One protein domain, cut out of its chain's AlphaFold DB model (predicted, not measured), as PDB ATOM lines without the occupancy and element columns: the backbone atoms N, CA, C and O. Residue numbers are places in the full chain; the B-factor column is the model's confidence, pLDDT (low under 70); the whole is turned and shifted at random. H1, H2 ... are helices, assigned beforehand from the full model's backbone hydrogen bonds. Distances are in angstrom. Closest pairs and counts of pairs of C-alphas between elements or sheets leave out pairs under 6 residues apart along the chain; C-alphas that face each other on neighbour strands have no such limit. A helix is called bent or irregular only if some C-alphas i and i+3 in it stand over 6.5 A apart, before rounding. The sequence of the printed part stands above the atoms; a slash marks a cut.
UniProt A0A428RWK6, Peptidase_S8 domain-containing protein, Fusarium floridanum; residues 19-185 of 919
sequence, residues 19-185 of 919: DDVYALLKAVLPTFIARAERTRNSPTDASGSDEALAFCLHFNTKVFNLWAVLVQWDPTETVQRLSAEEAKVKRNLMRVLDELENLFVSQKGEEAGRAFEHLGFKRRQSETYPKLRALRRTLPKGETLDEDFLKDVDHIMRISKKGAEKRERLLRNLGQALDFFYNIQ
ATOM      1  N   ASP A  19     -13.151 -87.916-137.962       78.31
ATOM      2  CA  ASP A  19     -14.411 -88.570-137.591       78.31
ATOM      3  C   ASP A  19     -15.652 -87.882-138.177       78.31
ATOM      4  O   ASP A  19     -16.594 -88.548-138.602       78.31
ATOM      5  N   ASP A  20     -15.662 -86.548-138.265       84.00
ATOM      6  CA  ASP A  20     -16.762 -85.786-138.871       84.00
ATOM      7  C   ASP A  20     -16.816 -85.992-140.397       84.00
ATOM      8  O   ASP A  20     -17.894 -86.173-140.970       84.00
ATOM      9  N   VAL A  21     -15.649 -86.048-141.048       85.38
ATOM     10  CA  VAL A  21     -15.505 -86.382-142.474       85.38
ATOM     11  C   VAL A  21     -15.973 -87.824-142.738       85.38
ATOM     12  O   VAL A  21     -16.754 -88.059-143.665       85.38
ATOM     13  N   TYR A  22     -15.559 -88.781-141.902       84.56
ATOM     14  CA  TYR A  22     -15.987 -90.184-141.968       84.56
ATOM     15  C   TYR A  22     -17.500 -90.344-141.751       84.56
ATOM     16  O   TYR A  22     -18.186 -90.941-142.584       84.56
ATOM     17  N   ALA A  23     -18.047 -89.762-140.681       84.94
ATOM     18  CA  ALA A  23     -19.467 -89.845-140.346       84.94
ATOM     19  C   ALA A  23     -20.357 -89.158-141.393       84.94
ATOM     20  O   ALA A  23     -21.481 -89.601-141.634       84.94
ATOM     21  N   LEU A  24     -19.869 -88.091-142.039       88.50
ATOM     22  CA  LEU A  24     -20.539 -87.503-143.196       88.50
ATOM     23  C   LEU A  24     -20.587 -88.498-144.358       88.50
ATOM     24  O   LEU A  24     -21.675 -88.743-144.875       88.50
ATOM     25  N   LEU A  25     -19.450 -89.092-144.734       88.00
ATOM     26  CA  LEU A  25     -19.354 -90.019-145.863       88.00
ATOM     27  C   LEU A  25     -20.206 -91.288-145.653       88.00
ATOM     28  O   LEU A  25     -21.002 -91.637-146.525       88.00
ATOM     29  N   LYS A  26     -20.117 -91.919-144.474       83.94
ATOM     30  CA  LYS A  26     -20.902 -93.111-144.090       83.94
ATOM     31  C   LYS A  26     -22.414 -92.878-144.189       83.94
ATOM     32  O   LYS A  26     -23.133 -93.776-144.618       83.94
ATOM     33  N   ALA A  27     -22.883 -91.676-143.844       86.00
ATOM     34  CA  ALA A  27     -24.301 -91.318-143.895       86.00
ATOM     35  C   ALA A  27     -24.831 -91.060-145.318       86.00
ATOM     36  O   ALA A  27     -25.994 -91.344-145.584       86.00
ATOM     37  N   VAL A  28     -24.018 -90.511-146.231       88.69
ATOM     38  CA  VAL A  28     -24.493 -90.113-147.576       88.69
ATOM     39  C   VAL A  28     -24.342 -91.197-148.644       88.69
ATOM     40  O   VAL A  28     -25.091 -91.185-149.619       88.69
ATOM     41  N   LEU A  29     -23.386 -92.121-148.495       86.31
ATOM     42  CA  LEU A  29     -23.103 -93.157-149.499       86.31
ATOM     43  C   LEU A  29     -24.328 -94.018-149.888       86.31
ATOM     44  O   LEU A  29     -24.511 -94.205-151.093       86.31
ATOM     45  N   PRO A  30     -25.215 -94.459-148.964       85.44
ATOM     46  CA  PRO A  30     -26.436 -95.195-149.318       85.44
ATOM     47  C   PRO A  30     -27.320 -94.487-150.350       85.44
ATOM     48  O   PRO A  30     -27.872 -95.124-151.243       85.44
ATOM     49  N   THR A  31     -27.403 -93.154-150.297       85.88
ATOM     50  CA  THR A  31     -28.177 -92.365-151.265       85.88
ATOM     51  C   THR A  31     -27.564 -92.406-152.667       85.88
ATOM     52  O   THR A  31     -28.296 -92.433-153.654       85.88
ATOM     53  N   PHE A  32     -26.232 -92.451-152.780       86.31
ATOM     54  CA  PHE A  32     -25.548 -92.584-154.071       86.31
ATOM     55  C   PHE A  32     -25.667 -93.998-154.657       86.31
ATOM     56  O   PHE A  32     -25.759 -94.121-155.879       86.31
ATOM     57  N   ILE A  33     -25.714 -95.031-153.807       78.81
ATOM     58  CA  ILE A  33     -25.978 -96.429-154.199       78.81
ATOM     59  C   ILE A  33     -27.396 -96.535-154.774       78.81
ATOM     60  O   ILE A  33     -27.552 -96.821-155.959       78.81
ATOM     61  N   ALA A  34     -28.417 -96.159-153.994       79.31
ATOM     62  CA  ALA A  34     -29.817 -96.194-154.429       79.31
ATOM     63  C   ALA A  34     -30.052 -95.376-155.717       79.31
ATOM     64  O   ALA A  34     -30.750 -95.813-156.632       79.31
ATOM     65  N   ARG A  35     -29.409 -94.205-155.850       81.25
ATOM     66  CA  ARG A  35     -29.453 -93.383-157.073       81.25
ATOM     67  C   ARG A  35     -28.836 -94.094-158.288       81.25
ATOM     68  O   ARG A  35     -29.359 -93.976-159.400       81.25
ATOM     69  N   ALA A  36     -27.727 -94.812-158.108       76.00
ATOM     70  CA  ALA A  36     -27.088 -95.572-159.179       76.00
ATOM     71  C   ALA A  36     -27.935 -96.790-159.600       76.00
ATOM     72  O   ALA A  36     -28.076 -97.047-160.795       76.00
ATOM     73  N   GLU A  37     -28.574 -97.472-158.649       72.75
ATOM     74  CA  GLU A  37     -29.502 -98.585-158.899       72.75
ATOM     75  C   GLU A  37     -30.767 -98.139-159.642       72.75
ATOM     76  O   GLU A  37     -31.133 -98.744-160.649       72.75
ATOM     77  N   ARG A  38     -31.385 -97.017-159.251       72.62
ATOM     78  CA  ARG A  38     -32.503 -96.416-160.010       72.62
ATOM     79  C   ARG A  38     -32.104 -96.049-161.437       72.62
ATOM     80  O   ARG A  38     -32.897 -96.212-162.358       72.62
ATOM     81  N   THR A  39     -30.866 -95.593-161.641       68.69
ATOM     82  CA  THR A  39     -30.342 -95.292-162.987       68.69
ATOM     83  C   THR A  39     -30.178 -96.558-163.839       68.69
ATOM     84  O   THR A  39     -30.354 -96.484-165.049       68.69
ATOM     85  N   ARG A  40     -29.882 -97.714-163.226       64.44
ATOM     86  CA  ARG A  40     -29.827 -99.030-163.894       64.44
ATOM     87  C   ARG A  40     -31.221 -99.565-164.244       64.44
ATOM     88  O   ARG A  40     -31.374-100.189-165.287       64.44
ATOM     89  N   ASN A  41     -32.208 -99.336-163.379       62.62
ATOM     90  CA  ASN A  41     -33.548 -99.924-163.498       62.62
ATOM     91  C   ASN A  41     -34.542 -99.056-164.297       62.62
ATOM     92  O   ASN A  41     -35.663 -99.491-164.551       62.62
ATOM     93  N   SER A  42     -34.159 -97.835-164.677       59.62
ATOM     94  CA  SER A  42     -34.995 -96.953-165.495       59.62
ATOM     95  C   SER A  42     -34.863 -97.310-166.984       59.62
ATOM     96  O   SER A  42     -33.737 -97.339-167.487       59.62
ATOM     97  N   PRO A  43     -35.967 -97.564-167.713       46.47
ATOM     98  CA  PRO A  43     -35.915 -97.822-169.146       46.47
ATOM     99  C   PRO A  43     -35.521 -96.536-169.876       46.47
ATOM    100  O   PRO A  43     -36.328 -95.626-170.054       46.47
ATOM    101  N   THR A  44     -34.262 -96.440-170.299       45.25
ATOM    102  CA  THR A  44     -33.829 -95.351-171.176       45.25
ATOM    103  C   THR A  44     -34.329 -95.587-172.595       45.25
ATOM    104  O   THR A  44     -34.033 -96.628-173.183       45.25
ATOM    105  N   ASP A  45     -35.003 -94.584-173.165       39.12
ATOM    106  CA  ASP A  45     -35.238 -94.488-174.608       39.12
ATOM    107  C   ASP A  45     -33.937 -94.733-175.389       39.12
ATOM    108  O   ASP A  45     -32.844 -94.397-174.918       39.12
ATOM    109  N   ALA A  46     -34.066 -95.298-176.594       38.22
ATOM    110  CA  ALA A  46     -33.029 -95.989-177.375       38.22
ATOM    111  C   ALA A  46     -31.869 -95.117-177.934       38.22
ATOM    112  O   ALA A  46     -31.463 -95.256-179.085       38.22
ATOM    113  N   SER A  47     -31.327 -94.203-177.127       42.38
ATOM    114  CA  SER A  47     -30.189 -93.323-177.434       42.38
ATOM    115  C   SER A  47     -29.186 -93.160-176.276       42.38
ATOM    116  O   SER A  47     -28.216 -92.410-176.398       42.38
ATOM    117  N   GLY A  48     -29.378 -93.859-175.150       49.00
ATOM    118  CA  GLY A  48     -28.377 -93.940-174.081       49.00
ATOM    119  C   GLY A  48     -27.231 -94.873-174.475       49.00
ATOM    120  O   GLY A  48     -27.434 -96.077-174.552       49.00
ATOM    121  N   SER A  49     -26.032 -94.335-174.726       54.81
ATOM    122  CA  SER A  49     -24.870 -95.145-175.120       54.81
ATOM    123  C   SER A  49     -24.483 -96.179-174.056       54.81
ATOM    124  O   SER A  49     -24.481 -95.866-172.863       54.81
ATOM    125  N   ASP A  50     -24.056 -97.375-174.484       59.31
ATOM    126  CA  ASP A  50     -23.605 -98.459-173.590       59.31
ATOM    127  C   ASP A  50     -22.542 -97.995-172.579       59.31
ATOM    128  O   ASP A  50     -22.543 -98.413-171.422       59.31
ATOM    129  N   GLU A  51     -21.679 -97.048-172.968       61.84
ATOM    130  CA  GLU A  51     -20.701 -96.411-172.078       61.84
ATOM    131  C   GLU A  51     -21.311 -95.773-170.820       61.84
ATOM    132  O   GLU A  51     -20.645 -95.685-169.786       61.84
ATOM    133  N   ALA A  52     -22.529 -95.232-170.907       63.66
ATOM    134  CA  ALA A  52     -23.195 -94.577-169.788       63.66
ATOM    135  C   ALA A  52     -23.736 -95.614-168.796       63.66
ATOM    136  O   ALA A  52     -23.561 -95.439-167.587       63.66
ATOM    137  N   LEU A  53     -24.311 -96.711-169.304       65.88
ATOM    138  CA  LEU A  53     -24.766 -97.847-168.502       65.88
ATOM    139  C   LEU A  53     -23.574 -98.553-167.837       65.88
ATOM    140  O   LEU A  53     -23.560 -98.734-166.618       65.88
ATOM    141  N   ALA A  54     -22.529 -98.854-168.613       65.56
ATOM    142  CA  ALA A  54     -21.287 -99.447-168.126       65.56
ATOM    143  C   ALA A  54     -20.620 -98.568-167.057       65.56
ATOM    144  O   ALA A  54     -20.217 -99.070-166.008       65.56
ATOM    145  N   PHE A  55     -20.555 -97.249-167.268       77.94
ATOM    146  CA  PHE A  55     -20.056 -96.312-166.260       77.94
ATOM    147  C   PHE A  55     -20.900 -96.329-164.975       77.94
ATOM    148  O   PHE A  55     -20.330 -96.357-163.884       77.94
ATOM    149  N   CYS A  56     -22.233 -96.334-165.077       70.06
ATOM    150  CA  CYS A  56     -23.116 -96.401-163.912       70.06
ATOM    151  C   CYS A  56     -22.961 -97.716-163.132       70.06
ATOM    152  O   CYS A  56     -22.952 -97.674-161.902       70.06
ATOM    153  N   LEU A  57     -22.750 -98.847-163.816       66.81
ATOM    154  CA  LEU A  57     -22.430-100.132-163.188       66.81
ATOM    155  C   LEU A  57     -21.123-100.042-162.381       66.81
ATOM    156  O   LEU A  57     -21.124-100.283-161.176       66.81
ATOM    157  N   HIS A  58     -20.032 -99.601-163.017       69.44
ATOM    158  CA  HIS A  58     -18.723 -99.459-162.365       69.44
ATOM    159  C   HIS A  58     -18.758 -98.462-161.199       69.44
ATOM    160  O   HIS A  58     -18.121 -98.689-160.168       69.44
ATOM    161  N   PHE A  59     -19.502 -97.362-161.338       80.12
ATOM    162  CA  PHE A  59     -19.694 -96.384-160.270       80.12
ATOM    163  C   PHE A  59     -20.423 -97.010-159.080       80.12
ATOM    164  O   PHE A  59     -19.936 -96.882-157.959       80.12
ATOM    165  N   ASN A  60     -21.523 -97.735-159.320       75.94
ATOM    166  CA  ASN A  60     -22.268 -98.406-158.257       75.94
ATOM    167  C   ASN A  60     -21.369 -99.387-157.488       75.94
ATOM    168  O   ASN A  60     -21.196 -99.234-156.283       75.94
ATOM    169  N   THR A  61     -20.683-100.301-158.185       67.94
ATOM    170  CA  THR A  61     -19.770-101.277-157.560       67.94
ATOM    171  C   THR A  61     -18.698-100.609-156.691       67.94
ATOM    172  O   THR A  61     -18.421-101.069-155.584       67.94
ATOM    173  N   LYS A  62     -18.090 -99.501-157.142       77.06
ATOM    174  CA  LYS A  62     -17.066 -98.799-156.346       77.06
ATOM    175  C   LYS A  62     -17.644 -98.076-155.130       77.06
ATOM    176  O   LYS A  62     -17.005 -98.085-154.083       77.06
ATOM    177  N   VAL A  63     -18.824 -97.467-155.248       76.25
ATOM    178  CA  VAL A  63     -19.491 -96.752-154.145       76.25
ATOM    179  C   VAL A  63     -20.050 -97.733-153.106       76.25
ATOM    180  O   VAL A  63     -19.868 -97.503-151.912       76.25
ATOM    181  N   PHE A  64     -20.648 -98.845-153.543       72.31
ATOM    182  CA  PHE A  64     -21.148 -99.916-152.679       72.31
ATOM    183  C   PHE A  64     -20.023-100.568-151.869       72.31
ATOM    184  O   PHE A  64     -20.089-100.596-150.641       72.31
ATOM    185  N   ASN A  65     -18.943-101.006-152.529       63.81
ATOM    186  CA  ASN A  65     -17.814-101.631-151.834       63.81
ATOM    187  C   ASN A  65     -17.145-100.652-150.855       63.81
ATOM    188  O   ASN A  65     -16.778-101.040-149.749       63.81
ATOM    189  N   LEU A  66     -17.034 -99.367-151.221       76.19
ATOM    190  CA  LEU A  66     -16.481 -98.343-150.331       76.19
ATOM    191  C   LEU A  66     -17.366 -98.117-149.101       76.19
ATOM    192  O   LEU A  66     -16.848 -97.968-147.998       76.19
ATOM    193  N   TRP A  67     -18.689 -98.125-149.270       78.81
ATOM    194  CA  TRP A  67     -19.619 -98.059-148.146       78.81
ATOM    195  C   TRP A  67     -19.494 -99.278-147.231       78.81
ATOM    196  O   TRP A  67     -19.349 -99.098-146.025       78.81
ATOM    197  N   ALA A  68     -19.463-100.494-147.783       65.81
ATOM    198  CA  ALA A  68     -19.320-101.727-147.007       65.81
ATOM    199  C   ALA A  68     -18.035-101.732-146.152       65.81
ATOM    200  O   ALA A  68     -18.094-101.983-144.946       65.81
ATOM    201  N   VAL A  69     -16.896-101.355-146.745       67.44
ATOM    202  CA  VAL A  69     -15.605-101.210-146.044       67.44
ATOM    203  C   VAL A  69     -15.683-100.148-144.940       67.44
ATOM    204  O   VAL A  69     -15.267-100.393-143.808       67.44
ATOM    205  N   LEU A  70     -16.257 -98.974-145.226       74.44
ATOM    206  CA  LEU A  70     -16.381 -97.896-144.236       74.44
ATOM    207  C   LEU A  70     -17.393 -98.212-143.122       74.44
ATOM    208  O   LEU A  70     -17.252 -97.693-142.016       74.44
ATOM    209  N   VAL A  71     -18.400 -99.055-143.361       70.25
ATOM    210  CA  VAL A  71     -19.340 -99.490-142.316       70.25
ATOM    211  C   VAL A  71     -18.644-100.350-141.263       70.25
ATOM    212  O   VAL A  71     -18.918-100.144-140.080       70.25
ATOM    213  N   GLN A  72     -17.742-101.235-141.695       64.56
ATOM    214  CA  GLN A  72     -16.978-102.172-140.861       64.56
ATOM    215  C   GLN A  72     -15.724-101.559-140.206       64.56
ATOM    216  O   GLN A  72     -15.161-102.152-139.294       64.56
ATOM    217  N   TRP A  73     -15.263-100.395-140.672       69.50
ATOM    218  CA  TRP A  73     -14.042 -99.741-140.191       69.50
ATOM    219  C   TRP A  73     -14.298 -98.831-138.974       69.50
ATOM    220  O   TRP A  73     -15.174 -97.966-139.043       69.50
ATOM    221  N   ASP A  74     -13.507 -98.987-137.902       67.56
ATOM    222  CA  ASP A  74     -13.466 -98.074-136.745       67.56
ATOM    223  C   ASP A  74     -12.294 -97.067-136.873       67.56
ATOM    224  O   ASP A  74     -11.118 -97.470-136.871       67.56
ATOM    225  N   PRO A  75     -12.574 -95.750-136.963       64.19
ATOM    226  CA  PRO A  75     -11.542 -94.713-136.933       64.19
ATOM    227  C   PRO A  75     -10.699 -94.737-135.649       64.19
ATOM    228  O   PRO A  75      -9.483 -94.539-135.703       64.19
ATOM    229  N   THR A  76     -11.327 -95.019-134.507       62.66
ATOM    230  CA  THR A  76     -10.758 -94.864-133.159       62.66
ATOM    231  C   THR A  76      -9.602 -95.831-132.919       62.66
ATOM    232  O   THR A  76      -8.529 -95.432-132.463       62.66
ATOM    233  N   GLU A  77      -9.793 -97.102-133.285       59.53
ATOM    234  CA  GLU A  77      -8.764 -98.146-133.198       59.53
ATOM    235  C   GLU A  77      -7.600 -97.876-134.171       59.53
ATOM    236  O   GLU A  77      -6.423 -98.075-133.853       59.53
ATOM    237  N   THR A  78      -7.921 -97.357-135.360       56.97
ATOM    238  CA  THR A  78      -6.945 -97.118-136.431       56.97
ATOM    239  C   THR A  78      -5.995 -95.966-136.093       56.97
ATOM    240  O   THR A  78      -4.786 -96.085-136.307       56.97
ATOM    241  N   VAL A  79      -6.504 -94.868-135.521       54.53
ATOM    242  CA  VAL A  79      -5.690 -93.703-135.119       54.53
ATOM    243  C   VAL A  79      -4.716 -94.054-133.986       54.53
ATOM    244  O   VAL A  79      -3.583 -93.571-133.986       54.53
ATOM    245  N   GLN A  80      -5.096 -94.956-133.071       56.31
ATOM    246  CA  GLN A  80      -4.196 -95.452-132.018       56.31
ATOM    247  C   GLN A  80      -3.062 -96.337-132.566       56.31
ATOM    248  O   GLN A  80      -1.950 -96.297-132.038       56.31
ATOM    249  N   ARG A  81      -3.312 -97.118-133.627       53.75
ATOM    250  CA  ARG A  81      -2.320 -98.020-134.248       53.75
ATOM    251  C   ARG A  81      -1.409 -97.344-135.282       53.75
ATOM    252  O   ARG A  81      -0.259 -97.752-135.420       53.75
ATOM    253  N   LEU A  82      -1.902 -96.351-136.028       56.88
ATOM    254  CA  LEU A  82      -1.245 -95.811-137.231       56.88
ATOM    255  C   LEU A  82      -1.211 -94.271-137.259       56.88
ATOM    256  O   LEU A  82      -1.637 -93.642-138.230       56.88
ATOM    257  N   SER A  83      -0.635 -93.645-136.229       56.28
ATOM    258  CA  SER A  83      -0.522 -92.175-136.121       56.28
ATOM    259  C   SER A  83       0.174 -91.489-137.315       56.28
ATOM    260  O   SER A  83      -0.095 -90.326-137.608       56.28
ATOM    261  N   ALA A  84       1.024 -92.204-138.063       57.06
ATOM    262  CA  ALA A  84       1.654 -91.704-139.290       57.06
ATOM    263  C   ALA A  84       0.721 -91.688-140.526       57.06
ATOM    264  O   ALA A  84       0.977 -90.953-141.485       57.06
ATOM    265  N   GLU A  85      -0.365 -92.471-140.525       64.44
ATOM    266  CA  GLU A  85      -1.275 -92.624-141.669       64.44
ATOM    267  C   GLU A  85      -2.545 -91.762-141.565       64.44
ATOM    268  O   GLU A  85      -3.241 -91.601-142.569       64.44
ATOM    269  N   GLU A  86      -2.838 -91.137-140.420       70.81
ATOM    270  CA  GLU A  86      -4.041 -90.307-140.209       70.81
ATOM    271  C   GLU A  86      -4.201 -89.219-141.295       70.81
ATOM    272  O   GLU A  86      -5.261 -89.045-141.903       70.81
ATOM    273  N   ALA A  87      -3.102 -88.549-141.654       73.50
ATOM    274  CA  ALA A  87      -3.088 -87.552-142.723       73.50
ATOM    275  C   ALA A  87      -3.363 -88.143-144.124       73.50
ATOM    276  O   ALA A  87      -3.726 -87.409-145.045       73.50
ATOM    277  N   LYS A  88      -3.168 -89.449-144.347       78.38
ATOM    278  CA  LYS A  88      -3.552 -90.150-145.589       78.38
ATOM    279  C   LYS A  88      -5.009 -90.611-145.538       78.38
ATOM    280  O   LYS A  88      -5.713 -90.395-146.521       78.38
ATOM    281  N   VAL A  89      -5.471 -91.132-144.397       78.94
ATOM    282  CA  VAL A  89      -6.888 -91.448-144.119       78.94
ATOM    283  C   VAL A  89      -7.766 -90.252-144.457       78.94
ATOM    284  O   VAL A  89      -8.601 -90.317-145.361       78.94
ATOM    285  N   LYS A  90      -7.485 -89.112-143.821       83.50
ATOM    286  CA  LYS A  90      -8.211 -87.857-144.016       83.50
ATOM    287  C   LYS A  90      -8.206 -87.396-145.475       83.50
ATOM    288  O   LYS A  90      -9.254 -87.040-146.008       83.50
ATOM    289  N   ARG A  91      -7.054 -87.474-146.158       84.50
ATOM    290  CA  ARG A  91      -6.933 -87.129-147.589       84.50
ATOM    291  C   ARG A  91      -7.765 -88.032-148.501       84.50
ATOM    292  O   ARG A  91      -8.321 -87.526-149.472       84.50
ATOM    293  N   ASN A  92      -7.862 -89.332-148.221       84.06
ATOM    294  CA  ASN A  92      -8.670 -90.248-149.029       84.06
ATOM    295  C   ASN A  92     -10.173 -90.081-148.765       84.06
ATOM    296  O   ASN A  92     -10.934 -90.025-149.731       84.06
ATOM    297  N   LEU A  93     -10.604 -89.887-147.510       86.62
ATOM    298  CA  LEU A  93     -12.002 -89.541-147.199       86.62
ATOM    299  C   LEU A  93     -12.425 -88.233-147.894       86.62
ATOM    300  O   LEU A  93     -13.460 -88.188-148.561       86.62
ATOM    301  N   MET A  94     -11.598 -87.185-147.796       87.25
ATOM    302  CA  MET A  94     -11.847 -85.898-148.458       87.25
ATOM    303  C   MET A  94     -11.911 -86.031-149.983       87.25
ATOM    304  O   MET A  94     -12.844 -85.512-150.585       87.25
ATOM    305  N   ARG A  95     -11.001 -86.794-150.610       86.88
ATOM    306  CA  ARG A  95     -10.998 -87.031-152.068       86.88
ATOM    307  C   ARG A  95     -12.311 -87.639-152.572       86.88
ATOM    308  O   ARG A  95     -12.765 -87.293-153.661       86.88
ATOM    309  N   VAL A  96     -12.915 -88.541-151.798       87.44
ATOM    310  CA  VAL A  96     -14.221 -89.129-152.131       87.44
ATOM    311  C   VAL A  96     -15.326 -88.080-152.002       87.44
ATOM    312  O   VAL A  96     -16.117 -87.909-152.930       87.44
ATOM    313  N   LEU A  97     -15.362 -87.338-150.893       89.50
ATOM    314  CA  LEU A  97     -16.358 -86.286-150.668       89.50
ATOM    315  C   LEU A  97     -16.266 -85.158-151.705       89.50
ATOM    316  O   LEU A  97     -17.302 -84.700-152.177       89.50
ATOM    317  N   ASP A  98     -15.061 -84.757-152.123       88.38
ATOM    318  CA  ASP A  98     -14.842 -83.779-153.199       88.38
ATOM    319  C   ASP A  98     -15.512 -84.232-154.503       88.38
ATOM    320  O   ASP A  98     -16.204 -83.458-155.169       88.38
ATOM    321  N   GLU A  99     -15.340 -85.496-154.887       88.25
ATOM    322  CA  GLU A  99     -15.932 -86.030-156.113       88.25
ATOM    323  C   GLU A  99     -17.466 -86.184-156.013       88.25
ATOM    324  O   GLU A  99     -18.167 -85.869-156.984       88.25
ATOM    325  N   LEU A 100     -18.003 -86.567-154.843       88.38
ATOM    326  CA  LEU A 100     -19.450 -86.676-154.585       88.38
ATOM    327  C   LEU A 100     -20.154 -85.305-154.491       88.38
ATOM    328  O   LEU A 100     -21.213 -85.105-155.088       88.38
ATOM    329  N   GLU A 101     -19.555 -84.315-153.824       88.75
ATOM    330  CA  GLU A 101     -20.039 -82.921-153.750       88.75
ATOM    331  C   GLU A 101     -20.148 -82.300-155.160       88.75
ATOM    332  O   GLU A 101     -21.019 -81.465-155.437       88.75
ATOM    333  N   ASN A 102     -19.310 -82.765-156.090       85.56
ATOM    334  CA  ASN A 102     -19.310 -82.400-157.505       85.56
ATOM    335  C   ASN A 102     -20.318 -83.182-158.381       85.56
ATOM    336  O   ASN A 102     -20.260 -83.052-159.607       85.56
ATOM    337  N   LEU A 103     -21.222 -84.000-157.822       84.50
ATOM    338  CA  LEU A 103     -22.312 -84.676-158.565       84.50
ATOM    339  C   LEU A 103     -23.661 -83.936-158.512       84.50
ATOM    340  O   LEU A 103     -24.549 -84.211-159.322       84.50
ATOM    341  N   PHE A 104     -23.822 -82.983-157.594       84.81
ATOM    342  CA  PHE A 104     -25.043 -82.183-157.472       84.81
ATOM    343  C   PHE A 104     -25.152 -81.095-158.543       84.81
ATOM    344  O   PHE A 104     -24.176 -80.399-158.847       84.81
ATOM    345  N   VAL A 105     -26.372 -80.868-159.029       81.81
ATOM    346  CA  VAL A 105     -26.679 -79.838-160.029       81.81
ATOM    347  C   VAL A 105     -26.854 -78.437-159.420       81.81
ATOM    348  O   VAL A 105     -26.920 -78.232-158.201       81.81
ATOM    349  N   SER A 106     -26.919 -77.435-160.299       76.06
ATOM    350  CA  SER A 106     -27.267 -76.062-159.930       76.06
ATOM    351  C   SER A 106     -28.780 -75.908-159.750       76.06
ATOM    352  O   SER A 106     -29.551 -76.478-160.516       76.06
ATOM    353  N   GLN A 107     -29.201 -75.081-158.792       69.88
ATOM    354  CA  GLN A 107     -30.611 -74.805-158.462       69.88
ATOM    355  C   GLN A 107     -31.356 -73.993-159.549       69.88
ATOM    356  O   GLN A 107     -32.528 -73.688-159.401       69.88
ATOM    357  N   LYS A 108     -30.688 -73.639-160.656       63.53
ATOM    358  CA  LYS A 108     -31.237 -72.804-161.741       63.53
ATOM    359  C   LYS A 108     -32.201 -73.520-162.706       63.53
ATOM    360  O   LYS A 108     -32.730 -72.862-163.592       63.53
ATOM    361  N   GLY A 109     -32.366 -74.841-162.609       66.75
ATOM    362  CA  GLY A 109     -33.321 -75.595-163.435       66.75
ATOM    363  C   GLY A 109     -34.658 -75.758-162.718       66.75
ATOM    364  O   GLY A 109     -34.653 -76.020-161.523       66.75
ATOM    365  N   GLU A 110     -35.776 -75.638-163.432       67.62
ATOM    366  CA  GLU A 110     -37.124 -75.567-162.845       67.62
ATOM    367  C   GLU A 110     -37.482 -76.788-161.969       67.62
ATOM    368  O   GLU A 110     -37.864 -76.640-160.810       67.62
ATOM    369  N   GLU A 111     -37.261 -78.003-162.479       71.69
ATOM    370  CA  GLU A 111     -37.492 -79.260-161.746       71.69
ATOM    371  C   GLU A 111     -36.530 -79.433-160.565       71.69
ATOM    372  O   GLU A 111     -36.937 -79.807-159.468       71.69
ATOM    373  N   ALA A 112     -35.247 -79.111-160.766       75.25
ATOM    374  CA  ALA A 112     -34.246 -79.179-159.705       75.25
ATOM    375  C   ALA A 112     -34.529 -78.153-158.595       75.25
ATOM    376  O   ALA A 112     -34.264 -78.432-157.431       75.25
ATOM    377  N   GLY A 113     -35.075 -76.983-158.941       77.00
ATOM    378  CA  GLY A 113     -35.537 -75.964-158.000       77.00
ATOM    379  C   GLY A 113     -36.642 -76.499-157.094       77.00
ATOM    380  O   GLY A 113     -36.469 -76.475-155.876       77.00
ATOM    381  N   ARG A 114     -37.699 -77.079-157.685       78.88
ATOM    382  CA  ARG A 114     -38.787 -77.746-156.943       78.88
ATOM    383  C   ARG A 114     -38.261 -78.839-156.007       78.88
ATOM    384  O   ARG A 114     -38.558 -78.806-154.819       78.88
ATOM    385  N   ALA A 115     -37.397 -79.730-156.498       81.19
ATOM    386  CA  ALA A 115     -36.800 -80.791-155.681       81.19
ATOM    387  C   ALA A 115     -35.907 -80.258-154.536       81.19
ATOM    388  O   ALA A 115     -35.930 -80.784-153.423       81.19
ATOM    389  N   PHE A 116     -35.137 -79.180-154.754       82.44
ATOM    390  CA  PHE A 116     -34.373 -78.531-153.676       82.44
ATOM    391  C   PHE A 116     -35.283 -77.890-152.608       82.44
ATOM    392  O   PHE A 116     -34.886 -77.832-151.439       82.44
ATOM    393  N   GLU A 117     -36.474 -77.416-152.982       80.94
ATOM    394  CA  GLU A 117     -37.467 -76.846-152.063       80.94
ATOM    395  C   GLU A 117     -38.228 -77.927-151.284       80.94
ATOM    396  O   GLU A 117     -38.271 -77.842-150.056       80.94
ATOM    397  N   HIS A 118     -38.735 -78.967-151.956       82.06
ATOM    398  CA  HIS A 118     -39.421 -80.110-151.336       82.06
ATOM    399  C   HIS A 118     -38.553 -80.813-150.287       82.06
ATOM    400  O   HIS A 118     -38.983 -81.014-149.152       82.06
ATOM    401  N   LEU A 119     -37.288 -81.097-150.621       81.31
ATOM    402  CA  LEU A 119     -36.329 -81.687-149.684       81.31
ATOM    403  C   LEU A 119     -35.923 -80.733-148.546       81.31
ATOM    404  O   LEU A 119     -35.250 -81.154-147.610       81.31
ATOM    405  N   GLY A 120     -36.249 -79.437-148.614       78.81
ATOM    406  CA  GLY A 120     -35.781 -78.443-147.644       78.81
ATOM    407  C   GLY A 120     -34.255 -78.262-147.657       78.81
ATOM    408  O   GLY A 120     -33.646 -78.007-146.612       78.81
ATOM    409  N   PHE A 121     -33.622 -78.401-148.826       82.62
ATOM    410  CA  PHE A 121     -32.173 -78.557-149.017       82.62
ATOM    411  C   PHE A 121     -31.378 -77.259-148.754       82.62
ATOM    412  O   PHE A 121     -30.861 -76.587-149.651       82.62
ATOM    413  N   LYS A 122     -31.258 -76.876-147.480       80.56
ATOM    414  CA  LYS A 122     -30.613 -75.625-147.052       80.56
ATOM    415  C   LYS A 122     -29.093 -75.781-146.928       80.56
ATOM    416  O   LYS A 122     -28.569 -76.311-145.943       80.56
ATOM    417  N   ARG A 123     -28.380 -75.266-147.934       82.12
ATOM    418  CA  ARG A 123     -26.913 -75.128-147.953       82.12
ATOM    419  C   ARG A 123     -26.490 -73.984-147.026       82.12
ATOM    420  O   ARG A 123     -27.070 -72.903-147.090       82.12
ATOM    421  N   ARG A 124     -25.459 -74.188-146.203       81.88
ATOM    422  CA  ARG A 124     -24.840 -73.127-145.389       81.88
ATOM    423  C   ARG A 124     -23.450 -72.846-145.945       81.88
ATOM    424  O   ARG A 124     -22.623 -73.746-145.997       81.88
ATOM    425  N   GLN A 125     -23.196 -71.616-146.395       72.25
ATOM    426  CA  GLN A 125     -21.947 -71.275-147.100       72.25
ATOM    427  C   GLN A 125     -20.691 -71.328-146.210       72.25
ATOM    428  O   GLN A 125     -19.583 -71.356-146.731       72.25
ATOM    429  N   SER A 126     -20.858 -71.362-144.886       75.25
ATOM    430  CA  SER A 126     -19.782 -71.481-143.897       75.25
ATOM    431  C   SER A 126     -19.343 -72.923-143.596       75.25
ATOM    432  O   SER A 126     -18.457 -73.116-142.769       75.25
ATOM    433  N   GLU A 127     -19.953 -73.939-144.216       80.75
ATOM    434  CA  GLU A 127     -19.662 -75.355-143.953       80.75
ATOM    435  C   GLU A 127     -18.820 -76.012-145.058       80.75
ATOM    436  O   GLU A 127     -19.065 -75.818-146.250       80.75
ATOM    437  N   THR A 128     -17.891 -76.889-144.668       80.75
ATOM    438  CA  THR A 128     -17.185 -77.807-145.580       80.75
ATOM    439  C   THR A 128     -18.166 -78.831-146.163       80.75
ATOM    440  O   THR A 128     -18.899 -79.459-145.402       80.75
ATOM    441  N   TYR A 129     -18.158 -79.047-147.483       86.50
ATOM    442  CA  TYR A 129     -19.110 -79.921-148.203       86.50
ATOM    443  C   TYR A 129     -20.595 -79.526-148.010       86.50
ATOM    444  O   TYR A 129     -21.402 -80.308-147.492       86.50
ATOM    445  N   PRO A 130     -20.988 -78.293-148.392       85.25
ATOM    446  CA  PRO A 130     -22.288 -77.725-148.039       85.25
ATOM    447  C   PRO A 130     -23.484 -78.410-148.716       85.25
ATOM    448  O   PRO A 130     -24.606 -78.261-148.224       85.25
ATOM    449  N   LYS A 131     -23.300 -79.150-149.821       88.50
ATOM    450  CA  LYS A 131     -24.375 -79.951-150.434       88.50
ATOM    451  C   LYS A 131     -24.480 -81.324-149.777       88.50
ATOM    452  O   LYS A 131     -25.586 -81.724-149.435       88.50
ATOM    453  N   LEU A 132     -23.371 -82.018-149.523       88.94
ATOM    454  CA  LEU A 132     -23.398 -83.303-148.809       88.94
ATOM    455  C   LEU A 132     -23.915 -83.152-147.370       88.94
ATOM    456  O   LEU A 132     -24.689 -83.988-146.906       88.94
ATOM    457  N   ARG A 133     -23.582 -82.056-146.673       88.62
ATOM    458  CA  ARG A 133     -24.164 -81.748-145.352       88.62
ATOM    459  C   ARG A 133     -25.625 -81.329-145.414       88.62
ATOM    460  O   ARG A 133     -26.366 -81.638-144.485       88.62
ATOM    461  N   ALA A 134     -26.059 -80.661-146.486       86.44
ATOM    462  CA  ALA A 134     -27.483 -80.439-146.716       86.44
ATOM    463  C   ALA A 134     -28.206 -81.781-146.902       86.44
ATOM    464  O   ALA A 134     -29.136 -82.040-146.148       86.44
ATOM    465  N   LEU A 135     -27.702 -82.669-147.770       88.00
ATOM    466  CA  LEU A 135     -28.250 -84.015-147.974       88.00
ATOM    467  C   LEU A 135     -28.357 -84.800-146.659       88.00
ATOM    468  O   LEU A 135     -29.425 -85.305-146.341       88.00
ATOM    469  N   ARG A 136     -27.291 -84.840-145.846       87.06
ATOM    470  CA  ARG A 136     -27.297 -85.532-144.543       87.06
ATOM    471  C   ARG A 136     -28.389 -85.019-143.591       87.06
ATOM    472  O   ARG A 136     -28.857 -85.785-142.757       87.06
ATOM    473  N   ARG A 137     -28.803 -83.750-143.700       87.75
ATOM    474  CA  ARG A 137     -29.911 -83.178-142.909       87.75
ATOM    475  C   ARG A 137     -31.298 -83.460-143.488       87.75
ATOM    476  O   ARG A 137     -32.267 -83.322-142.749       87.75
ATOM    477  N   THR A 138     -31.396 -83.807-144.770       85.75
ATOM    478  CA  THR A 138     -32.663 -84.134-145.445       85.75
ATOM    479  C   THR A 138     -32.947 -85.637-145.481       85.75
ATOM    480  O   THR A 138     -34.032 -86.022-145.897       85.75
ATOM    481  N   LEU A 139     -32.001 -86.489-145.057       83.94
ATOM    482  CA  LEU A 139     -32.218 -87.935-144.944       83.94
ATOM    483  C   LEU A 139     -33.393 -88.249-143.992       83.94
ATOM    484  O   LEU A 139     -33.467 -87.657-142.908       83.94
ATOM    485  N   PRO A 140     -34.289 -89.189-144.352       78.38
ATOM    486  CA  PRO A 140     -35.339 -89.654-143.453       78.38
ATOM    487  C   PRO A 140     -34.745 -90.345-142.214       78.38
ATOM    488  O   PRO A 140     -33.632 -90.862-142.236       78.38
ATOM    489  N   LYS A 141     -35.498 -90.348-141.106       64.44
ATOM    490  CA  LYS A 141     -35.058 -90.925-139.818       64.44
ATOM    491  C   LYS A 141     -35.273 -92.444-139.690       64.44
ATOM    492  O   LYS A 141     -34.929 -92.999-138.652       64.44
ATOM    493  N   GLY A 142     -35.877 -93.085-140.691       55.47
ATOM    494  CA  GLY A 142     -36.003 -94.542-140.785       55.47
ATOM    495  C   GLY A 142     -34.905 -95.136-141.669       55.47
ATOM    496  O   GLY A 142     -34.299 -94.421-142.462       55.47
ATOM    497  N   GLU A 143     -34.657 -96.441-141.547       53.88
ATOM    498  CA  GLU A 143     -33.600 -97.133-142.305       53.88
ATOM    499  C   GLU A 143     -33.890 -97.237-143.815       53.88
ATOM    500  O   GLU A 143     -32.972 -97.441-144.609       53.88
ATOM    501  N   THR A 144     -35.148 -97.066-144.230       60.62
ATOM    502  CA  THR A 144     -35.572 -97.095-145.633       60.62
ATOM    503  C   THR A 144     -35.626 -95.692-146.246       60.62
ATOM    504  O   THR A 144     -36.234 -94.767-145.703       60.62
ATOM    505  N   LEU A 145     -35.002 -95.533-147.419       76.31
ATOM    506  CA  LEU A 145     -35.144 -94.338-148.251       76.31
ATOM    507  C   LEU A 145     -36.470 -94.420-149.016       76.31
ATOM    508  O   LEU A 145     -36.683 -95.360-149.775       76.31
ATOM    509  N   ASP A 146     -37.345 -93.441-148.803       79.25
ATOM    510  CA  ASP A 146     -38.657 -93.381-149.449       79.25
ATOM    511  C   ASP A 146     -38.573 -93.066-150.959       79.25
ATOM    512  O   ASP A 146     -37.643 -92.406-151.435       79.25
ATOM    513  N   GLU A 147     -39.573 -93.522-151.712       79.50
ATOM    514  CA  GLU A 147     -39.661 -93.362-153.163       79.50
ATOM    515  C   GLU A 147     -39.760 -91.898-153.602       79.50
ATOM    516  O   GLU A 147     -39.122 -91.517-154.586       79.50
ATOM    517  N   ASP A 148     -40.509 -91.057-152.884       79.69
ATOM    518  CA  ASP A 148     -40.646 -89.642-153.246       79.69
ATOM    519  C   ASP A 148     -39.368 -88.857-152.913       79.69
ATOM    520  O   ASP A 148     -38.904 -88.053-153.727       79.69
ATOM    521  N   PHE A 149     -38.699 -89.195-151.805       84.00
ATOM    522  CA  PHE A 149     -37.352 -88.692-151.503       84.00
ATOM    523  C   PHE A 149     -36.347 -89.045-152.613       84.00
ATOM    524  O   PHE A 149     -35.565 -88.196-153.047       84.00
ATOM    525  N   LEU A 150     -36.365 -90.289-153.103       82.62
ATOM    526  CA  LEU A 150     -35.455 -90.734-154.159       82.62
ATOM    527  C   LEU A 150     -35.748 -90.065-155.514       82.62
ATOM    528  O   LEU A 150     -34.798 -89.722-156.219       82.62
ATOM    529  N   LYS A 151     -37.017 -89.788-155.849       82.50
ATOM    530  CA  LYS A 151     -37.384 -88.978-157.031       82.50
ATOM    531  C   LYS A 151     -36.818 -87.561-156.948       82.50
ATOM    532  O   LYS A 151     -36.262 -87.075-157.931       82.50
ATOM    533  N   ASP A 152     -36.898 -86.885-155.803       82.69
ATOM    534  CA  ASP A 152     -36.300 -85.550-155.667       82.69
ATOM    535  C   ASP A 152     -34.758 -85.612-155.755       82.69
ATOM    536  O   ASP A 152     -34.134 -84.788-156.435       82.69
ATOM    537  N   VAL A 153     -34.130 -86.645-155.172       84.12
ATOM    538  CA  VAL A 153     -32.689 -86.936-155.338       84.12
ATOM    539  C   VAL A 153     -32.309 -87.142-156.812       84.12
ATOM    540  O   VAL A 153     -31.258 -86.648-157.243       84.12
ATOM    541  N   ASP A 154     -33.160 -87.799-157.609       80.94
ATOM    542  CA  ASP A 154     -32.935 -88.024-159.041       80.94
ATOM    543  C   ASP A 154     -32.773 -86.704-159.828       80.94
ATOM    544  O   ASP A 154     -31.959 -86.645-160.761       80.94
ATOM    545  N   HIS A 155     -33.467 -85.636-159.412       80.81
ATOM    546  CA  HIS A 155     -33.411 -84.302-160.022       80.81
ATOM    547  C   HIS A 155     -32.226 -83.453-159.531       80.81
ATOM    548  O   HIS A 155     -31.658 -82.680-160.314       80.81
ATOM    549  N   ILE A 156     -31.812 -83.596-158.264       82.75
ATOM    550  CA  ILE A 156     -30.714 -82.798-157.685       82.75
ATOM    551  C   ILE A 156     -29.309 -83.391-157.907       82.75
ATOM    552  O   ILE A 156     -28.319 -82.662-157.780       82.75
ATOM    553  N   MET A 157     -29.192 -84.670-158.288       84.06
ATOM    554  CA  MET A 157     -27.920 -85.357-158.579       84.06
ATOM    555  C   MET A 157     -27.836 -85.895-160.014       84.06
ATOM    556  O   MET A 157     -28.749 -86.559-160.505       84.06
ATOM    557  N   ARG A 158     -26.683 -85.708-160.677       77.94
ATOM    558  CA  ARG A 158     -26.405 -86.270-162.014       77.94
ATOM    559  C   ARG A 158     -25.092 -87.050-162.039       77.94
ATOM    560  O   ARG A 158     -24.014 -86.464-162.121       77.94
ATOM    561  N   ILE A 159     -25.210 -88.378-162.043       72.06
ATOM    562  CA  ILE A 159     -24.078 -89.317-162.110       72.06
ATOM    563  C   ILE A 159     -23.472 -89.363-163.528       72.06
ATOM    564  O   ILE A 159     -22.269 -89.175-163.692       72.06
ATOM    565  N   SER A 160     -24.297 -89.537-164.567       61.12
ATOM    566  CA  SER A 160     -23.845 -89.877-165.930       61.12
ATOM    567  C   SER A 160     -23.456 -88.699-166.842       61.12
ATOM    568  O   SER A 160     -22.647 -88.877-167.749       61.12
ATOM    569  N   LYS A 161     -23.959 -87.473-166.617       57.78
ATOM    570  CA  LYS A 161     -23.776 -86.308-167.526       57.78
ATOM    571  C   LYS A 161     -22.396 -85.606-167.454       57.78
ATOM    572  O   LYS A 161     -22.281 -84.426-167.782       57.78
ATOM    573  N   LYS A 162     -21.336 -86.302-167.029       60.41
ATOM    574  CA  LYS A 162     -19.948 -85.793-167.034       60.41
ATOM    575  C   LYS A 162     -19.195 -86.294-168.282       60.41
ATOM    576  O   LYS A 162     -19.372 -87.433-168.709       60.41
ATOM    577  N   GLY A 163     -18.329 -85.451-168.859       64.88
ATOM    578  CA  GLY A 163     -17.441 -85.850-169.966       64.88
ATOM    579  C   GLY A 163     -16.543 -87.036-169.586       64.88
ATOM    580  O   GLY A 163     -16.257 -87.218-168.401       64.88
ATOM    581  N   ALA A 164     -16.117 -87.836-170.571       68.88
ATOM    582  CA  ALA A 164     -15.466 -89.136-170.353       68.88
ATOM    583  C   ALA A 164     -14.289 -89.077-169.357       68.88
ATOM    584  O   ALA A 164     -14.293 -89.807-168.371       68.88
ATOM    585  N   GLU A 165     -13.371 -88.118-169.506       72.88
ATOM    586  CA  GLU A 165     -12.241 -87.912-168.581       72.88
ATOM    587  C   GLU A 165     -12.669 -87.707-167.117       72.88
ATOM    588  O   GLU A 165     -12.002 -88.161-166.187       72.88
ATOM    589  N   LYS A 166     -13.794 -87.016-166.887       75.62
ATOM    590  CA  LYS A 166     -14.335 -86.760-165.543       75.62
ATOM    591  C   LYS A 166     -15.031 -87.998-164.975       75.62
ATOM    592  O   LYS A 166     -14.971 -88.198-163.764       75.62
ATOM    593  N   ARG A 167     -15.667 -88.817-165.824       76.94
ATOM    594  CA  ARG A 167     -16.211 -90.139-165.460       76.94
ATOM    595  C   ARG A 167     -15.078 -91.087-165.053       76.94
ATOM    596  O   ARG A 167     -15.120 -91.681-163.981       76.94
ATOM    597  N   GLU A 168     -14.019 -91.148-165.851       78.56
ATOM    598  CA  GLU A 168     -12.857 -91.995-165.589       78.56
ATOM    599  C   GLU A 168     -12.084 -91.542-164.336       78.56
ATOM    600  O   GLU A 168     -11.769 -92.355-163.468       78.56
ATOM    601  N   ARG A 169     -11.847 -90.231-164.165       81.94
ATOM    602  CA  ARG A 169     -11.206 -89.677-162.959       81.94
ATOM    603  C   ARG A 169     -11.989 -89.999-161.686       81.94
ATOM    604  O   ARG A 169     -11.374 -90.352-160.685       81.94
ATOM    605  N   LEU A 170     -13.317 -89.905-161.734       83.69
ATOM    606  CA  LEU A 170     -14.205 -90.271-160.631       83.69
ATOM    607  C   LEU A 170     -14.035 -91.750-160.244       83.69
ATOM    608  O   LEU A 170     -13.811 -92.042-159.072       83.69
ATOM    609  N   LEU A 171     -14.047 -92.669-161.217       77.75
ATOM    610  CA  LEU A 171     -13.813 -94.098-160.964       77.75
ATOM    611  C   LEU A 171     -12.401 -94.382-160.434       77.75
ATOM    612  O   LEU A 171     -12.260 -95.176-159.505       77.75
ATOM    613  N   ARG A 172     -11.362 -93.715-160.956       81.38
ATOM    614  CA  ARG A 172      -9.984 -93.839-160.441       81.38
ATOM    615  C   ARG A 172      -9.860 -93.332-159.004       81.38
ATOM    616  O   ARG A 172      -9.232 -93.997-158.189       81.38
ATOM    617  N   ASN A 173     -10.470 -92.193-158.678       83.75
ATOM    618  CA  ASN A 173     -10.433 -91.615-157.331       83.75
ATOM    619  C   ASN A 173     -11.179 -92.491-156.312       83.75
ATOM    620  O   ASN A 173     -10.657 -92.723-155.223       83.75
ATOM    621  N   LEU A 174     -12.350 -93.023-156.681       80.19
ATOM    622  CA  LEU A 174     -13.086 -93.998-155.869       80.19
ATOM    623  C   LEU A 174     -12.313 -95.314-155.720       80.19
ATOM    624  O   LEU A 174     -12.234 -95.842-154.619       80.19
ATOM    625  N   GLY A 175     -11.700 -95.814-156.798       71.38
ATOM    626  CA  GLY A 175     -10.857 -97.012-156.778       71.38
ATOM    627  C   GLY A 175      -9.650 -96.869-155.851       71.38
ATOM    628  O   GLY A 175      -9.449 -97.717-154.995       71.38
ATOM    629  N   GLN A 176      -8.909 -95.762-155.942       79.00
ATOM    630  CA  GLN A 176      -7.763 -95.489-155.064       79.00
ATOM    631  C   GLN A 176      -8.156 -95.348-153.590       79.00
ATOM    632  O   GLN A 176      -7.414 -95.799-152.722       79.00
ATOM    633  N   ALA A 177      -9.300 -94.723-153.297       78.00
ATOM    634  CA  ALA A 177      -9.808 -94.650-151.932       78.00
ATOM    635  C   ALA A 177     -10.226 -96.039-151.424       78.00
ATOM    636  O   ALA A 177      -9.860 -96.411-150.316       78.00
ATOM    637  N   LEU A 178     -10.928 -96.822-152.248       71.38
ATOM    638  CA  LEU A 178     -11.342 -98.187-151.932       71.38
ATOM    639  C   LEU A 178     -10.140 -99.099-151.650       71.38
ATOM    640  O   LEU A 178     -10.088 -99.720-150.594       71.38
ATOM    641  N   ASP A 179      -9.153 -99.121-152.551       67.69
ATOM    642  CA  ASP A 179      -7.908 -99.880-152.389       67.69
ATOM    643  C   ASP A 179      -7.150 -99.436-151.120       67.69
ATOM    644  O   ASP A 179      -6.601-100.264-150.400       67.69
ATOM    645  N   PHE A 180      -7.145 -98.135-150.799       77.81
ATOM    646  CA  PHE A 180      -6.553 -97.633-149.558       77.81
ATOM    647  C   PHE A 180      -7.294 -98.146-148.313       77.81
ATOM    648  O   PHE A 180      -6.644 -98.690-147.425       77.81
ATOM    649  N   PHE A 181      -8.624 -98.015-148.242       71.31
ATOM    650  CA  PHE A 181      -9.393 -98.430-147.061       71.31
ATOM    651  C   PHE A 181      -9.406 -99.950-146.852       71.31
ATOM    652  O   PHE A 181      -9.314-100.380-145.706       71.31
ATOM    653  N   TYR A 182      -9.401-100.758-147.919       62.12
ATOM    654  CA  TYR A 182      -9.180-102.209-147.807       62.12
ATOM    655  C   TYR A 182      -7.818-102.562-147.194       62.12
ATOM    656  O   TYR A 182      -7.716-103.529-146.447       62.12
ATOM    657  N   ASN A 183      -6.772-101.787-147.492       60.34
ATOM    658  CA  ASN A 183      -5.412-102.069-147.023       60.34
ATOM    659  C   ASN A 183      -5.117-101.572-145.598       60.34
ATOM    660  O   ASN A 183      -4.108-101.979-145.028       60.34
ATOM    661  N   ILE A 184      -5.954-100.692-145.035       61.72
ATOM    662  CA  ILE A 184      -5.783-100.159-143.671       61.72
ATOM    663  C   ILE A 184      -6.842-100.628-142.671       61.72
ATOM    664  O   ILE A 184      -6.746-100.279-141.495       61.72
ATOM    665  N   GLN A 185      -7.856-101.383-143.106       55.66
ATOM    666  CA  GLN A 185      -8.754-102.034-142.160       55.66
ATOM    667  C   GLN A 185      -7.932-102.941-141.233       55.66
ATOM    668  O   GLN A 185      -7.118-103.730-141.728       55.66
TER     669      GLN A 185
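This is residues 19 to 185 of the 919 residues of the protein "Peptidase_S8 domain-containing protein" of Fusarium floridanum (UniProt A0A428RWK6). Four longer helices, the bent H1, H2, H8 and H4, pack in a ring, each on the next and H4 back on arm H1a, as a splayed bundle. Three short helices cover one side of it: H6 packs on H1a and H4, H7 crosses H1b, and H5 packs on H7. The small H3 lies at one end of the long axis, and residues 45 to 50 stick out at the other. The printed part has 167 residues with eight named helices, H1 to H8 in order, and no named strand; the class is all helix. The whole is compact, with a radius of gyration of the C-alphas of 16.3 A and spans of 51 by 35 by 28 A.

Start with H1, residues 19 to 41, at C-alpha 19 (-14.411, -88.570, -137.591). By its hydrogen bonds it was assigned as one helix, but it is bent: C-alphas 27 and 30 are 7.0 A apart. Its arms are H1a, residues 19 to 27, 12.0 A long, and H1b, residues 30 to 41, 16.6 A long, at a shallow tilt of 29 degrees. H2, residues 50 to 72, begins at C-alpha 50 (-23.605, -98.459, -173.590) and measures 33.6 A. H8, residues 164 to 184, measures 30.4 A and ends at C-alpha 184 (-5.783, -100.159, -143.671); H4, residues 86 to 101, measures 22.2 A. The shorter ones are H3, residues 75 to 81, H5, residues 110 to 118, H6, residues 130 to 138, and H7, residues 147 to 156.

Look first at H1, the hub, which touches four other helices. H1b and H2 form a helical hairpin, opposite ways at a shallow 28 degrees; their closest C-alphas, Ala 36 and Asn 60, are 5.7 A apart. H2 touches H8, the same way at a shallow 23 degrees, closest at C-alphas 66 and 178, 5.4 A. H8 touches H4, opposite ways at 32 degrees, only just shallow, closest at C-alphas 177 and 92, 5.4 A. H4, with residues 90 to 97 alone, touches H1a at a steep 40 degrees, closest at C-alphas 93 and 22, 6.6 A. H6 touches H1a, closest at C-alphas 136 and 27, 6.5 A. H7 touches H1b, about perpendicular at 90 degrees, closest at C-alphas 154 and 35, 6.7 A. H5 touches H7, closest at C-alphas 115 and 152, 4.8 A. H3 touches no helix but is near H4. Every O i to N i+4 pair is within hydrogen-bond range in H1a, H1b, H2, H5, H6, H7 and H8; H3 has 2 of 3 and H4 11 of 12.

The C-alphas farthest apart, Ala 46 and Gln 80, are 53.7 A apart. The printed part has no cut; the link from H5 to H6, 11 residues, is long. Mean pLDDT of the printed part is 74.3; 54 residues are under 70, among them 39 to 54 and 72 to 85.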